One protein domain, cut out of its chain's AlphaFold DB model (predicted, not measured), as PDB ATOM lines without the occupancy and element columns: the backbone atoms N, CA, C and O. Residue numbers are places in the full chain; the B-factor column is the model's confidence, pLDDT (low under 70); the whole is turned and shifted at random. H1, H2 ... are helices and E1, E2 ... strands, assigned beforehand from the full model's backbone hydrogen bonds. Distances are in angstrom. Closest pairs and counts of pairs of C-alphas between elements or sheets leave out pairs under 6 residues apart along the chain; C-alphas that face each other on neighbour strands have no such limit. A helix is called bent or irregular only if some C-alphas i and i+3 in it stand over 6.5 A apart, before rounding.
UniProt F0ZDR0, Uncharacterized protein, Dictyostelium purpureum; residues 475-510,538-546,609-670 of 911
ATOM      1  N   CYS A 475     -34.690 -43.624 -41.408       80.25
ATOM      2  CA  CYS A 475     -34.238 -42.939 -42.618       80.25
ATOM      3  C   CYS A 475     -33.509 -41.646 -42.240       80.25
ATOM      4  O   CYS A 475     -34.147 -40.625 -41.982       80.25
ATOM      5  N   GLU A 476     -32.175 -41.670 -42.236       86.94
ATOM      6  CA  GLU A 476     -31.364 -40.467 -42.021       86.94
ATOM      7  C   GLU A 476     -31.548 -39.505 -43.215       86.94
ATOM      8  O   GLU A 476     -31.326 -39.892 -44.366       86.94
ATOM      9  N   GLN A 477     -31.938 -38.247 -42.959       89.62
ATOM     10  CA  GLN A 477     -31.972 -37.176 -43.965       89.62
ATOM     11  C   GLN A 477     -31.128 -35.982 -43.510       89.62
ATOM     12  O   GLN A 477     -31.338 -35.454 -42.421       89.62
ATOM     13  N   PHE A 478     -30.224 -35.519 -44.371       92.88
ATOM     14  CA  PHE A 478     -29.361 -34.359 -44.130       92.88
ATOM     15  C   PHE A 478     -29.009 -33.659 -45.452       92.88
ATOM     16  O   PHE A 478     -29.160 -34.232 -46.532       92.88
ATOM     17  N   SER A 479     -28.553 -32.410 -45.368       92.94
ATOM     18  CA  SER A 479     -28.071 -31.639 -46.519       92.94
ATOM     19  C   SER A 479     -26.545 -31.672 -46.573       92.94
ATOM     20  O   SER A 479     -25.892 -31.452 -45.557       92.94
ATOM     21  N   VAL A 480     -25.982 -31.910 -47.757       92.81
ATOM     22  CA  VAL A 480     -24.537 -31.875 -48.030       92.81
ATOM     23  C   VAL A 480     -24.286 -30.838 -49.129       92.81
ATOM     24  O   VAL A 480     -24.991 -30.882 -50.140       92.81
ATOM     25  N   PRO A 481     -23.327 -29.903 -48.983       94.12
ATOM     26  CA  PRO A 481     -22.903 -29.039 -50.082       94.12
ATOM     27  C   PRO A 481     -22.528 -29.858 -51.324       94.12
ATOM     28  O   PRO A 481     -21.820 -30.859 -51.223       94.12
ATOM     29  N   LEU A 482     -22.987 -29.445 -52.504       91.00
ATOM     30  CA  LEU A 482     -22.754 -30.184 -53.753       91.00
ATOM     31  C   LEU A 482     -21.267 -30.268 -54.132       91.00
ATOM     32  O   LEU A 482     -20.853 -31.249 -54.738       91.00
ATOM     33  N   GLU A 483     -20.469 -29.294 -53.696       90.88
ATOM     34  CA  GLU A 483     -19.007 -29.236 -53.848       90.88
ATOM     35  C   GLU A 483     -18.273 -30.381 -53.130       90.88
ATOM     36  O   GLU A 483     -17.264 -30.866 -53.630       90.88
ATOM     37  N   ILE A 484     -18.790 -30.837 -51.982       92.00
ATOM     38  CA  ILE A 484     -18.178 -31.894 -51.150       92.00
ATOM     39  C   ILE A 484     -18.987 -33.196 -51.177       92.00
ATOM     40  O   ILE A 484     -18.699 -34.140 -50.443       92.00
ATOM     41  N   PHE A 485     -20.027 -33.262 -52.012       91.19
ATOM     42  CA  PHE A 485     -20.909 -34.422 -52.099       91.19
ATOM     43  C   PHE A 485     -20.175 -35.679 -52.598       91.19
ATOM     44  O   PHE A 485     -20.464 -36.780 -52.129       91.19
ATOM     45  N   GLU A 486     -19.209 -35.528 -53.509       90.31
ATOM     46  CA  GLU A 486     -18.410 -36.657 -54.002       90.31
ATOM     47  C   GLU A 486     -17.450 -37.177 -52.918       90.31
ATOM     48  O   GLU A 486     -17.461 -38.376 -52.640       90.31
ATOM     49  N   GLU A 487     -16.745 -36.290 -52.200       91.75
ATOM     50  CA  GLU A 487     -15.935 -36.660 -51.023       91.75
ATOM     51  C   GLU A 487     -16.794 -37.341 -49.943       91.75
ATOM     52  O   GLU A 487     -16.408 -38.375 -49.397       91.75
ATOM     53  N   TRP A 488     -17.999 -36.823 -49.672       92.75
ATOM     54  CA  TRP A 488     -18.933 -37.446 -48.733       92.75
ATOM     55  C   TRP A 488     -19.336 -38.866 -49.172       92.75
ATOM     56  O   TRP A 488     -19.330 -39.782 -48.351       92.75
ATOM     57  N   MET A 489     -19.643 -39.074 -50.457       90.12
ATOM     58  CA  MET A 489     -19.985 -40.393 -51.011       90.12
ATOM     59  C   MET A 489     -18.819 -41.386 -50.946       90.12
ATOM     60  O   MET A 489     -19.039 -42.566 -50.649       90.12
ATOM     61  N   GLU A 490     -17.593 -40.938 -51.222       88.75
ATOM     62  CA  GLU A 490     -16.393 -41.772 -51.111       88.75
ATOM     63  C   GLU A 490     -16.096 -42.132 -49.655       88.75
ATOM     64  O   GLU A 490     -15.861 -43.302 -49.344       88.75
ATOM     65  N   ALA A 491     -16.184 -41.163 -48.743       88.06
ATOM     66  CA  ALA A 491     -15.901 -41.359 -47.330       88.06
ATOM     67  C   ALA A 491     -16.971 -42.228 -46.634       88.06
ATOM     68  O   ALA A 491     -16.622 -43.168 -45.921       88.06
ATOM     69  N   GLU A 492     -18.266 -42.013 -46.904       88.31
ATOM     70  CA  GLU A 492     -19.355 -42.912 -46.480       88.31
ATOM     71  C   GLU A 492     -19.156 -44.323 -47.071       88.31
ATOM     72  O   GLU A 492     -19.392 -45.328 -46.394       88.31
ATOM     73  N   GLY A 493     -18.667 -44.438 -48.310       88.94
ATOM     74  CA  GLY A 493     -18.341 -45.729 -48.915       88.94
ATOM     75  C   GLY A 493     -17.182 -46.453 -48.222       88.94
ATOM     76  O   GLY A 493     -17.278 -47.640 -47.891       88.94
ATOM     77  N   PHE A 494     -16.104 -45.727 -47.929       85.50
ATOM     78  CA  PHE A 494     -14.930 -46.228 -47.215       85.50
ATOM     79  C   PHE A 494     -15.262 -46.652 -45.775       85.50
ATOM     80  O   PHE A 494     -14.789 -47.690 -45.311       85.50
ATOM     81  N   ILE A 495     -16.125 -45.901 -45.084       82.94
ATOM     82  CA  ILE A 495     -16.598 -46.210 -43.725       82.94
ATOM     83  C   ILE A 495     -17.338 -47.542 -43.659       82.94
ATOM     84  O   ILE A 495     -17.029 -48.366 -42.798       82.94
ATOM     85  N   ASN A 496     -18.291 -47.764 -44.567       83.44
ATOM     86  CA  ASN A 496     -19.096 -48.987 -44.588       83.44
ATOM     87  C   ASN A 496     -18.359 -50.178 -45.240       83.44
ATOM     88  O   ASN A 496     -18.892 -51.286 -45.281       83.44
ATOM     89  N   GLY A 497     -17.165 -49.972 -45.812       86.69
ATOM     90  CA  GLY A 497     -16.484 -50.982 -46.633       86.69
ATOM     91  C   GLY A 497     -17.278 -51.353 -47.896       86.69
ATOM     92  O   GLY A 497     -17.248 -52.508 -48.337       86.69
ATOM     93  N   VAL A 498     -18.028 -50.389 -48.436       85.25
ATOM     94  CA  VAL A 498     -19.018 -50.521 -49.511       85.25
ATOM     95  C   VAL A 498     -18.779 -49.413 -50.527       85.25
ATOM     96  O   VAL A 498     -19.088 -48.258 -50.265       85.25
ATOM     97  N   THR A 499     -18.310 -49.733 -51.732       87.31
ATOM     98  CA  THR A 499     -18.427 -48.754 -52.825       87.31
ATOM     99  C   THR A 499     -19.897 -48.621 -53.230       87.31
ATOM    100  O   THR A 499     -20.639 -49.604 -53.275       87.31
ATOM    101  N   TYR A 500     -20.358 -47.407 -53.509       89.38
ATOM    102  CA  TYR A 500     -21.749 -47.157 -53.881       89.38
ATOM    103  C   TYR A 500     -21.873 -47.035 -55.401       89.38
ATOM    104  O   TYR A 500     -21.395 -46.078 -56.003       89.38
ATOM    105  N   ILE A 501     -22.532 -48.002 -56.043       88.69
ATOM    106  CA  ILE A 501     -22.765 -47.957 -57.491       88.69
ATOM    107  C   ILE A 501     -23.985 -47.080 -57.771       88.69
ATOM    108  O   ILE A 501     -25.054 -47.275 -57.189       88.69
ATOM    109  N   LYS A 502     -23.828 -46.144 -58.712       91.44
ATOM    110  CA  LYS A 502     -24.892 -45.302 -59.274       91.44
ATOM    111  C   LYS A 502     -25.943 -46.183 -59.961       91.44
ATOM    112  O   LYS A 502     -25.824 -46.517 -61.139       91.44
ATOM    113  N   SER A 503     -26.968 -46.610 -59.225       85.50
ATOM    114  CA  SER A 503     -28.007 -47.498 -59.748       85.50
ATOM    115  C   SER A 503     -28.941 -46.704 -60.662       85.50
ATOM    116  O   SER A 503     -29.830 -46.016 -60.159       85.50
ATOM    117  N   GLY A 504     -28.695 -46.782 -61.976       76.62
ATOM    118  CA  GLY A 504     -29.539 -46.285 -63.076       76.62
ATOM    119  C   GLY A 504     -30.496 -45.156 -62.692       76.62
ATOM    120  O   GLY A 504     -31.696 -45.386 -62.561       76.62
ATOM    121  N   GLY A 505     -29.965 -43.956 -62.444       65.38
ATOM    122  CA  GLY A 505     -30.800 -42.833 -62.026       65.38
ATOM    123  C   GLY A 505     -31.700 -42.394 -63.166       65.38
ATOM    124  O   GLY A 505     -31.203 -41.996 -64.219       65.38
ATOM    125  N   LYS A 506     -33.017 -42.421 -62.952       59.03
ATOM    126  CA  LYS A 506     -33.933 -41.713 -63.841       59.03
ATOM    127  C   LYS A 506     -33.739 -40.223 -63.589       59.03
ATOM    128  O   LYS A 506     -34.304 -39.679 -62.643       59.03
ATOM    129  N   VAL A 507     -32.928 -39.582 -64.429       52.50
ATOM    130  CA  VAL A 507     -32.882 -38.123 -64.513       52.50
ATOM    131  C   VAL A 507     -34.292 -37.677 -64.894       52.50
ATOM    132  O   VAL A 507     -34.734 -37.869 -66.026       52.50
ATOM    133  N   ILE A 508     -35.029 -37.151 -63.917       54.78
ATOM    134  CA  ILE A 508     -36.259 -36.405 -64.168       54.78
ATOM    135  C   ILE A 508     -35.769 -35.128 -64.842       54.78
ATOM    136  O   ILE A 508     -35.148 -34.295 -64.194       54.78
ATOM    137  N   GLY A 509     -35.875 -35.077 -66.168       40.81
ATOM    138  CA  GLY A 509     -35.119 -34.113 -66.958       40.81
ATOM    139  C   GLY A 509     -35.453 -32.664 -66.612       40.81
ATOM    140  O   GLY A 509     -36.608 -32.333 -66.367       40.81
ATOM    141  N   ALA A 510     -34.467 -31.776 -66.758       44.72
ATOM    142  CA  ALA A 510     -34.726 -30.342 -66.916       44.72
ATOM    143  C   ALA A 510     -35.605 -30.045 -68.159       44.72
ATOM    144  O   ALA A 510     -36.208 -28.982 -68.256       44.72
ATOM    145  N   LEU A 538     -34.848 -30.970 -58.983       89.38
ATOM    146  CA  LEU A 538     -33.979 -30.800 -60.145       89.38
ATOM    147  C   LEU A 538     -33.472 -32.144 -60.680       89.38
ATOM    148  O   LEU A 538     -33.475 -32.374 -61.885       89.38
ATOM    149  N   TRP A 539     -33.064 -33.044 -59.782       93.50
ATOM    150  CA  TRP A 539     -32.808 -34.450 -60.092       93.50
ATOM    151  C   TRP A 539     -32.803 -35.319 -58.831       93.50
ATOM    152  O   TRP A 539     -32.580 -34.844 -57.716       93.50
ATOM    153  N   THR A 540     -33.000 -36.626 -59.023       89.50
ATOM    154  CA  THR A 540     -32.763 -37.641 -57.988       89.50
ATOM    155  C   THR A 540     -31.826 -38.721 -58.493       89.50
ATOM    156  O   THR A 540     -32.096 -39.323 -59.536       89.50
ATOM    157  N   GLN A 541     -30.775 -39.028 -57.735       93.25
ATOM    158  CA  GLN A 541     -29.897 -40.158 -58.019       93.25
ATOM    159  C   GLN A 541     -29.972 -41.183 -56.894       93.25
ATOM    160  O   GLN A 541     -29.771 -40.881 -55.720       93.25
ATOM    161  N   LYS A 542     -30.228 -42.430 -57.284       92.81
ATOM    162  CA  LYS A 542     -30.186 -43.590 -56.401       92.81
ATOM    163  C   LYS A 542     -28.824 -44.270 -56.512       92.81
ATOM    164  O   LYS A 542     -28.348 -44.517 -57.620       92.81
ATOM    165  N   TYR A 543     -28.222 -44.594 -55.381       92.25
ATOM    166  CA  TYR A 543     -27.023 -45.413 -55.283       92.25
ATOM    167  C   TYR A 543     -27.342 -46.674 -54.480       92.25
ATOM    168  O   TYR A 543     -28.166 -46.640 -53.566       92.25
ATOM    169  N   VAL A 544     -26.701 -47.790 -54.825       90.06
ATOM    170  CA  VAL A 544     -26.877 -49.093 -54.168       90.06
ATOM    171  C   VAL A 544     -25.509 -49.688 -53.836       90.06
ATOM    172  O   VAL A 544     -24.542 -49.505 -54.576       90.06
ATOM    173  N   CYS A 545     -25.434 -50.392 -52.708       89.31
ATOM    174  CA  CYS A 545     -24.239 -51.089 -52.230       89.31
ATOM    175  C   CYS A 545     -23.624 -52.028 -53.296       89.31
ATOM    176  O   CYS A 545     -24.286 -52.950 -53.772       89.31
ATOM    177  N   SER A 546     -22.342 -51.850 -53.640       81.56
ATOM    178  CA  SER A 546     -21.632 -52.677 -54.635       81.56
ATOM    179  C   SER A 546     -21.383 -54.119 -54.197       81.56
ATOM    180  O   SER A 546     -21.239 -54.998 -55.052       81.56
ATOM    181  N   GLY A 609     -27.375 -59.355 -49.584       77.19
ATOM    182  CA  GLY A 609     -28.799 -59.176 -49.280       77.19
ATOM    183  C   GLY A 609     -29.123 -57.816 -48.652       77.19
ATOM    184  O   GLY A 609     -30.293 -57.498 -48.457       77.19
ATOM    185  N   CYS A 610     -28.099 -57.013 -48.348       81.31
ATOM    186  CA  CYS A 610     -28.230 -55.669 -47.811       81.31
ATOM    187  C   CYS A 610     -29.081 -54.780 -48.727       81.31
ATOM    188  O   CYS A 610     -28.792 -54.579 -49.908       81.31
ATOM    189  N   GLN A 611     -30.135 -54.203 -48.156       79.88
ATOM    190  CA  GLN A 611     -31.112 -53.398 -48.884       79.88
ATOM    191  C   GLN A 611     -30.672 -51.940 -49.101       79.88
ATOM    192  O   GLN A 611     -31.502 -51.103 -49.458       79.88
ATOM    193  N   CYS A 612     -29.394 -51.628 -48.885       83.56
ATOM    194  CA  CYS A 612     -28.897 -50.268 -48.713       83.56
ATOM    195  C   CYS A 612     -28.995 -49.433 -49.988       83.56
ATOM    196  O   CYS A 612     -28.343 -49.717 -51.000       83.56
ATOM    197  N   LYS A 613     -29.813 -48.382 -49.902       87.44
ATOM    198  CA  LYS A 613     -30.105 -47.429 -50.970       87.44
ATOM    199  C   LYS A 613     -29.835 -46.024 -50.428       87.44
ATOM    200  O   LYS A 613     -30.526 -45.579 -49.516       87.44
ATOM    201  N   ILE A 614     -28.875 -45.307 -51.003       88.50
ATOM    202  CA  ILE A 614     -28.769 -43.858 -50.783       88.50
ATOM    203  C   ILE A 614     -29.571 -43.183 -51.897       88.50
ATOM    204  O   ILE A 614     -29.412 -43.517 -53.072       88.50
ATOM    205  N   VAL A 615     -30.473 -42.275 -51.535       89.88
ATOM    206  CA  VAL A 615     -31.291 -41.496 -52.469       89.88
ATOM    207  C   VAL A 615     -30.950 -40.028 -52.278       89.88
ATOM    208  O   VAL A 615     -31.345 -39.411 -51.292       89.88
ATOM    209  N   ILE A 616     -30.219 -39.470 -53.233       89.62
ATOM    210  CA  ILE A 616     -29.885 -38.051 -53.265       89.62
ATOM    211  C   ILE A 616     -30.930 -37.310 -54.082       89.62
ATOM    212  O   ILE A 616     -31.325 -37.776 -55.153       89.62
ATOM    213  N   SER A 617     -31.373 -36.170 -53.560       89.88
ATOM    214  CA  SER A 617     -32.350 -35.263 -54.160       89.88
ATOM    215  C   SER A 617     -31.756 -33.856 -54.201       89.88
ATOM    216  O   SER A 617     -31.477 -33.282 -53.152       89.88
ATOM    217  N   VAL A 618     -31.559 -33.299 -55.395       87.56
ATOM    218  CA  VAL A 618     -31.141 -31.897 -55.575       87.56
ATOM    219  C   VAL A 618     -32.356 -31.081 -55.991       87.56
ATOM    220  O   VAL A 618     -33.120 -31.510 -56.857       87.56
ATOM    221  N   TYR A 619     -32.540 -29.916 -55.375       88.50
ATOM    222  CA  TYR A 619     -33.667 -29.015 -55.629       88.50
ATOM    223  C   TYR A 619     -33.224 -27.785 -56.438       88.50
ATOM    224  O   TYR A 619     -32.035 -27.497 -56.562       88.50
ATOM    225  N   ALA A 620     -34.180 -27.101 -57.064       76.44
ATOM    226  CA  ALA A 620     -33.924 -25.997 -57.987       76.44
ATOM    227  C   ALA A 620     -33.548 -24.681 -57.294       76.44
ATOM    228  O   ALA A 620     -32.869 -23.850 -57.902       76.44
ATOM    229  N   ASP A 621     -34.009 -24.494 -56.055       83.75
ATOM    230  CA  ASP A 621     -33.711 -23.343 -55.208       83.75
ATOM    231  C   ASP A 621     -32.337 -23.489 -54.537       83.75
ATOM    232  O   ASP A 621     -31.470 -22.639 -54.731       83.75
ATOM    233  N   ASP A 622     -32.085 -24.614 -53.866       86.44
ATOM    234  CA  ASP A 622     -30.795 -24.898 -53.219       86.44
ATOM    235  C   ASP A 622     -29.812 -25.627 -54.159       86.44
ATOM    236  O   ASP A 622     -29.364 -26.739 -53.878       86.44
ATOM    237  N   LYS A 623     -29.419 -24.996 -55.277       85.38
ATOM    238  CA  LYS A 623     -28.417 -25.558 -56.223       85.38
ATOM    239  C   LYS A 623     -27.035 -25.823 -55.610       85.38
ATOM    240  O   LYS A 623     -26.210 -26.483 -56.235       85.38
ATOM    241  N   THR A 624     -26.773 -25.294 -54.420       90.69
ATOM    242  CA  THR A 624     -25.557 -25.511 -53.632       90.69
ATOM    243  C   THR A 624     -25.648 -26.722 -52.700       90.69
ATOM    244  O   THR A 624     -24.616 -27.131 -52.177       90.69
ATOM    245  N   TYR A 625     -26.826 -27.338 -52.508       90.88
ATOM    246  CA  TYR A 625     -27.024 -28.438 -51.556       90.88
ATOM    247  C   TYR A 625     -27.742 -29.655 -52.155       90.88
ATOM    248  O   TYR A 625     -28.834 -29.582 -52.717       90.88
ATOM    249  N   ALA A 626     -27.153 -30.826 -51.930       91.50
ATOM    250  CA  ALA A 626     -27.783 -32.120 -52.123       91.50
ATOM    251  C   ALA A 626     -28.478 -32.562 -50.827       91.50
ATOM    252  O   ALA A 626     -27.832 -32.712 -49.791       91.50
ATOM    253  N   VAL A 627     -29.786 -32.829 -50.875       91.94
ATOM    254  CA  VAL A 627     -30.495 -33.486 -49.767       91.94
ATOM    255  C   VAL A 627     -30.305 -34.990 -49.909       91.94
ATOM    256  O   VAL A 627     -30.859 -35.634 -50.807       91.94
ATOM    257  N   VAL A 628     -29.505 -35.559 -49.018       91.62
ATOM    258  CA  VAL A 628     -29.203 -36.985 -48.963       91.62
ATOM    259  C   VAL A 628     -30.212 -37.665 -48.043       91.62
ATOM    260  O   VAL A 628     -30.364 -37.278 -46.887       91.62
ATOM    261  N   ARG A 629     -30.891 -38.704 -48.544       89.88
ATOM    262  CA  ARG A 629     -31.616 -39.688 -47.727       89.88
ATOM    263  C   ARG A 629     -30.861 -41.008 -47.743       89.88
ATOM    264  O   ARG A 629     -30.762 -41.657 -48.787       89.88
ATOM    265  N   LYS A 630     -30.355 -41.429 -46.591       87.31
ATOM    266  CA  LYS A 630     -29.674 -42.711 -46.404       87.31
ATOM    267  C   LYS A 630     -30.684 -43.728 -45.868       87.31
ATOM    268  O   LYS A 630     -31.135 -43.638 -44.732       87.31
ATOM    269  N   ILE A 631     -31.058 -44.683 -46.722       79.88
ATOM    270  CA  ILE A 631     -31.949 -45.809 -46.399       79.88
ATOM    271  C   ILE A 631     -31.072 -47.069 -46.383       79.88
ATOM    272  O   ILE A 631     -31.044 -47.852 -47.341       79.88
ATOM    273  N   ALA A 632     -30.246 -47.192 -45.342       75.62
ATOM    274  CA  ALA A 632     -29.113 -48.112 -45.306       75.62
ATOM    275  C   ALA A 632     -29.111 -49.014 -44.064       75.62
ATOM    276  O   ALA A 632     -28.384 -48.768 -43.105       75.62
ATOM    277  N   ASP A 633     -29.869 -50.110 -44.126       68.75
ATOM    278  CA  ASP A 633     -29.685 -51.227 -43.201       68.75
ATOM    279  C   ASP A 633     -28.537 -52.141 -43.667       68.75
ATOM    280  O   ASP A 633     -28.726 -53.121 -44.400       68.75
ATOM    281  N   HIS A 634     -27.315 -51.789 -43.259       68.50
ATOM    282  CA  HIS A 634     -26.126 -52.619 -43.480       68.50
ATOM    283  C   HIS A 634     -26.014 -53.784 -42.477       68.50
ATOM    284  O   HIS A 634     -25.154 -54.647 -42.676       68.50
ATOM    285  N   SER A 635     -26.861 -53.860 -41.439       68.19
ATOM    286  CA  SER A 635     -26.682 -54.783 -40.299       68.19
ATOM    287  C   SER A 635     -26.645 -56.260 -40.700       68.19
ATOM    288  O   SER A 635     -25.877 -57.037 -40.141       68.19
ATOM    289  N   VAL A 636     -27.378 -56.620 -41.757       71.69
ATOM    290  CA  VAL A 636     -27.466 -57.973 -42.339       71.69
ATOM    291  C   VAL A 636     -26.103 -58.543 -42.785       71.69
ATOM    292  O   VAL A 636     -25.991 -59.740 -43.042       71.69
ATOM    293  N   HIS A 637     -25.061 -57.713 -42.928       72.25
ATOM    294  CA  HIS A 637     -23.762 -58.144 -43.465       72.25
ATOM    295  C   HIS A 637     -22.528 -57.386 -42.930       72.25
ATOM    296  O   HIS A 637     -21.447 -57.486 -43.516       72.25
ATOM    297  N   MET A 638     -22.681 -56.628 -41.844       77.38
ATOM    298  CA  MET A 638     -21.569 -56.081 -41.063       77.38
ATOM    299  C   MET A 638     -21.630 -56.682 -39.665       77.38
ATOM    300  O   MET A 638     -22.687 -56.697 -39.037       77.38
ATOM    301  N   THR A 639     -20.498 -57.158 -39.155       84.50
ATOM    302  CA  THR A 639     -20.398 -57.596 -37.759       84.50
ATOM    303  C   THR A 639     -20.690 -56.435 -36.803       84.50
ATOM    304  O   THR A 639     -20.523 -55.261 -37.141       84.50
ATOM    305  N   GLN A 640     -21.089 -56.740 -35.566       80.50
ATOM    306  CA  GLN A 640     -21.365 -55.709 -34.558       80.50
ATOM    307  C   GLN A 640     -20.131 -54.831 -34.262       80.50
ATOM    308  O   GLN A 640     -20.273 -53.634 -34.009       80.50
ATOM    309  N   GLN A 641     -18.924 -55.398 -34.378       84.75
ATOM    310  CA  GLN A 641     -17.654 -54.679 -34.256       84.75
ATOM    311  C   GLN A 641     -17.393 -53.751 -35.455       84.75
ATOM    312  O   GLN A 641     -17.042 -52.585 -35.257       84.75
ATOM    313  N   GLU A 642     -17.629 -54.211 -36.691       81.62
ATOM    314  CA  GLU A 642     -17.577 -53.346 -37.878       81.62
ATOM    315  C   GLU A 642     -18.591 -52.200 -37.766       81.62
ATOM    316  O   GLU A 642     -18.211 -51.049 -37.970       81.62
ATOM    317  N   MET A 643     -19.840 -52.476 -37.370       76.38
ATOM    318  CA  MET A 643     -20.877 -51.451 -37.173       76.38
ATOM    319  C   MET A 643     -20.490 -50.417 -36.107       76.38
ATOM    320  O   MET A 643     -20.708 -49.223 -36.311       76.38
ATOM    321  N   ALA A 644     -19.886 -50.838 -34.991       80.31
ATOM    322  CA  ALA A 644     -19.367 -49.917 -33.981       80.31
ATOM    323  C   ALA A 644     -18.234 -49.037 -34.545       80.31
ATOM    324  O   ALA A 644     -18.252 -47.818 -34.367       80.31
ATOM    325  N   SER A 645     -17.295 -49.627 -35.298       81.19
ATOM    326  CA  SER A 645     -16.206 -48.880 -35.943       81.19
ATOM    327  C   SER A 645     -16.712 -47.899 -37.011       81.19
ATOM    328  O   SER A 645     -16.201 -46.785 -37.122       81.19
ATOM    329  N   ALA A 646     -17.755 -48.275 -37.756       74.88
ATOM    330  CA  ALA A 646     -18.373 -47.435 -38.771       74.88
ATOM    331  C   ALA A 646     -19.134 -46.265 -38.139       74.88
ATOM    332  O   ALA A 646     -18.967 -45.136 -38.587       74.88
ATOM    333  N   ARG A 647     -19.872 -46.493 -37.043       78.94
ATOM    334  CA  ARG A 647     -20.516 -45.422 -36.260       78.94
ATOM    335  C   ARG A 647     -19.502 -44.422 -35.699       78.94
ATOM    336  O   ARG A 647     -19.737 -43.221 -35.789       78.94
ATOM    337  N   LEU A 648     -18.360 -44.891 -35.187       83.75
ATOM    338  CA  LEU A 648     -17.280 -44.014 -34.714       83.75
ATOM    339  C   LEU A 648     -16.693 -43.159 -35.850       83.75
ATOM    340  O   LEU A 648     -16.562 -41.948 -35.689       83.75
ATOM    341  N   LYS A 649     -16.417 -43.748 -37.022       78.12
ATOM    342  CA  LYS A 649     -15.955 -42.985 -38.194       78.12
ATOM    343  C   LYS A 649     -17.032 -42.043 -38.754       78.12
ATOM    344  O   LYS A 649     -16.696 -40.947 -39.187       78.12
ATOM    345  N   GLN A 650     -18.311 -42.436 -38.739       73.69
ATOM    346  CA  GLN A 650     -19.436 -41.596 -39.179       73.69
ATOM    347  C   GLN A 650     -19.566 -40.372 -38.261       73.69
ATOM    348  O   GLN A 650     -19.732 -39.258 -38.752       73.69
ATOM    349  N   PHE A 651     -19.404 -40.556 -36.947       79.38
ATOM    350  CA  PHE A 651     -19.321 -39.461 -35.980       79.38
ATOM    351  C   PHE A 651     -18.092 -38.568 -36.215       79.38
ATOM    352  O   PHE A 651     -18.218 -37.344 -36.186       79.38
ATOM    353  N   GLU A 652     -16.920 -39.143 -36.508       82.88
ATOM    354  CA  GLU A 652     -15.718 -38.354 -36.804       82.88
ATOM    355  C   GLU A 652     -15.863 -37.531 -38.096       82.88
ATOM    356  O   GLU A 652     -15.567 -36.339 -38.084       82.88
ATOM    357  N   LEU A 653     -16.381 -38.113 -39.186       75.12
ATOM    358  CA  LEU A 653     -16.706 -37.353 -40.398       75.12
ATOM    359  C   LEU A 653     -17.738 -36.268 -40.113       75.12
ATOM    360  O   LEU A 653     -17.534 -35.132 -40.520       75.12
ATOM    361  N   HIS A 654     -18.823 -36.582 -39.404       74.44
ATOM    362  CA  HIS A 654     -19.848 -35.593 -39.078       74.44
ATOM    363  C   HIS A 654     -19.251 -34.418 -38.284       74.44
ATOM    364  O   HIS A 654     -19.531 -33.260 -38.591       74.44
ATOM    365  N   LYS A 655     -18.335 -34.698 -37.348       80.62
ATOM    366  CA  LYS A 655     -17.544 -33.684 -36.640       80.62
ATOM    367  C   LYS A 655     -16.617 -32.898 -37.581       80.62
ATOM    368  O   LYS A 655     -16.531 -31.682 -37.444       80.62
ATOM    369  N   ARG A 656     -15.958 -33.538 -38.557       74.81
ATOM    370  CA  ARG A 656     -15.153 -32.842 -39.584       74.81
ATOM    371  C   ARG A 656     -16.018 -31.927 -40.463       74.81
ATOM    372  O   ARG A 656     -15.661 -30.769 -40.625       74.81
ATOM    373  N   PHE A 657     -17.176 -32.379 -40.947       72.19
ATOM    374  CA  PHE A 657     -18.103 -31.544 -41.726       72.19
ATOM    375  C   PHE A 657     -18.623 -30.342 -40.918       72.19
ATOM    376  O   PHE A 657     -18.644 -29.229 -41.443       72.19
ATOM    377  N   GLN A 658     -18.950 -30.521 -39.631       74.69
ATOM    378  CA  GLN A 658     -19.277 -29.404 -38.730       74.69
ATOM    379  C   GLN A 658     -18.109 -28.410 -38.572       74.69
ATOM    380  O   GLN A 658     -18.331 -27.202 -38.568       74.69
ATOM    381  N   LEU A 659     -16.867 -28.901 -38.472       76.25
ATOM    382  CA  LEU A 659     -15.662 -28.074 -38.314       76.25
ATOM    383  C   LEU A 659     -15.211 -27.361 -39.601       76.25
ATOM    384  O   LEU A 659     -14.535 -26.341 -39.502       76.25
ATOM    385  N   ILE A 660     -15.574 -27.862 -40.785       70.56
ATOM    386  CA  ILE A 660     -15.283 -27.207 -42.076       70.56
ATOM    387  C   ILE A 660     -16.316 -26.105 -42.380       70.56
ATOM    388  O   ILE A 660     -15.967 -25.091 -42.981       70.56
ATOM    389  N   TYR A 661     -17.566 -26.242 -41.909       62.38
ATOM    390  CA  TYR A 661     -18.652 -25.273 -42.143       62.38
ATOM    391  C   TYR A 661     -19.234 -24.632 -40.858       62.38
ATOM    392  O   TYR A 661     -20.460 -24.538 -40.727       62.38
ATOM    393  N   PRO A 662     -18.414 -24.103 -39.921       60.69
ATOM    394  CA  PRO A 662     -18.906 -23.535 -38.659       60.69
ATOM    395  C   PRO A 662     -19.842 -22.331 -38.876       60.69
ATOM    396  O   PRO A 662     -20.772 -22.106 -38.100       60.69
ATOM    397  N   ASN A 663     -19.668 -21.602 -39.984       55.28
ATOM    398  CA  ASN A 663     -20.528 -20.480 -40.356       55.28
ATOM    399  C   ASN A 663     -21.991 -20.873 -40.638       55.28
ATOM    400  O   ASN A 663     -22.848 -20.000 -40.554       55.28
ATOM    401  N   GLN A 664     -22.333 -22.138 -40.924       60.44
ATOM    402  CA  GLN A 664     -23.743 -22.506 -41.142       60.44
ATOM    403  C   GLN A 664     -24.584 -22.402 -39.862       60.44
ATOM    404  O   GLN A 664     -25.697 -21.879 -39.911       60.44
ATOM    405  N   GLN A 665     -24.051 -22.832 -38.713       59.22
ATOM    406  CA  GLN A 665     -24.746 -22.656 -37.431       59.22
ATOM    407  C   GLN A 665     -24.832 -21.176 -37.045       59.22
ATOM    408  O   GLN A 665     -25.857 -20.746 -36.527       59.22
ATOM    409  N   LEU A 666     -23.802 -20.389 -37.374       65.75
ATOM    410  CA  LEU A 666     -23.767 -18.938 -37.163       65.75
ATOM    411  C   LEU A 666     -24.787 -18.190 -38.048       65.75
ATOM    412  O   LEU A 666     -25.425 -17.239 -37.606       65.75
ATOM    413  N   ILE A 667     -25.011 -18.647 -39.282       62.50
ATOM    414  CA  ILE A 667     -26.063 -18.120 -40.164       62.50
ATOM    415  C   ILE A 667     -27.455 -18.509 -39.641       62.50
ATOM    416  O   ILE A 667     -28.338 -17.655 -39.582       62.50
ATOM    417  N   GLN A 668     -27.663 -19.757 -39.207       56.47
ATOM    418  CA  GLN A 668     -28.951 -20.185 -38.643       56.47
ATOM    419  C   GLN A 668     -29.282 -19.497 -37.308       56.47
ATOM    420  O   GLN A 668     -30.438 -19.120 -37.095       56.47
ATOM    421  N   SER A 669     -28.299 -19.272 -36.429       64.50
ATOM    422  CA  SER A 669     -28.511 -18.512 -35.193       64.50
ATOM    423  C   SER A 669     -28.823 -17.043 -35.489       64.50
ATOM    424  O   SER A 669     -29.804 -16.528 -34.958       64.50
ATOM    425  N   ASN A 670     -28.093 -16.396 -36.405       57.59
ATOM    426  CA  ASN A 670     -28.365 -15.013 -36.809       57.59
ATOM    427  C   ASN A 670     -29.756 -14.843 -37.451       57.59
ATOM    428  O   ASN A 670     -30.441 -13.864 -37.160       57.59
TER     429      ASN A 670
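Overview. This is residues 475 to 510, 538 to 546 and 609 to 670 of the 911 residues of an uncharacterized protein of Dictyostelium purpureum (UniProt F0ZDR0). A strongly twisted sheet of five strands curls round the irregular helix H1, and a second, longer helix, H2, runs outside this body, back past the last residues of H1 and off the sheet. At the far end of H2 the short helix H3 turns away, and its residues 662 to 670 stick out free. The printed part has 107 residues with three named helices and five named strands, in the order E1 H1 E2 E3 E4 E5 H2 H3; the sheet's order is E1 E5 E4 E3 E2, antiparallel throughout, and the class is mixed, helices and strands. The whole is compact, with a radius of gyration of the C-alphas of 14.8 A and spans of 42 by 35 by 20 A.

Arrangement. Begin with the inner strands E4, residues 613 to 619, and E5, residues 625 to 631, a hairpin whose N 615 and O 629 are 2.8 A apart. Beside E5 you find the edge strand E1, residues 476 to 481, with N 480 and O 626 at 2.9 A. Beside E4 is E3, residues 538 to 545, with N 543 and O 614 at 2.8 A. The other edge strand is E2, residues 500 to 502, with N 501 and O 544 at 2.9 A. H1, residues 482 to 496, is on one face of this sheet, making two layers, a sheet with a helix on one face; its closest C-alphas to E5 are those of Leu 482 and Tyr 625, 5.1 A apart. H1 is irregular: C-alphas 483 and 486 are 7.4 A apart. H2, residues 640 to 660, touches H1 with residues 646 to 650 alone, at a shallow tilt of 21 degrees, opposite ways; the closest C-alphas are those of Ile 495 and Ala 646, 5.4 A apart. H2 is not on the sheet. H3, residues 662 to 670, meets H2 only through their link and is apart from H1. Every O i to N i+4 pair is within hydrogen-bond range in H2, against 9 of 11 in H1 and 4 of 5 in H3.

Along the chain. Find C-alpha 476 at (-31.364, -40.467, -42.021), where E1 begins its 16.3 A; H1 then covers 21.2 A and E2 6.5 A. E3 measures 23.9 A, E4 19.3 A and E5 18.8 A. From C-alpha 640 at (-21.365, -55.709, -34.558), H2 runs 30.1 A; H3, 12.9 A long, ends at C-alpha 670, (-28.365, -15.013, -36.809).

Size, cuts and confidence. The two C-alphas farthest apart are those of Gly 609 and Asn 670, 45.9 A. Residues 511 to 537 and 547 to 608 are not printed; the C-alphas across these cuts, 510 to 538 and 546 to 609, are 6.8 A and 11.1 A apart. Of the links that are printed whole, E5 to H2 is short and the others are tight. The printed part's mean pLDDT is 80.4; look for values under 70 at residues 505 to 510, 633 to 635 and 661 to 670.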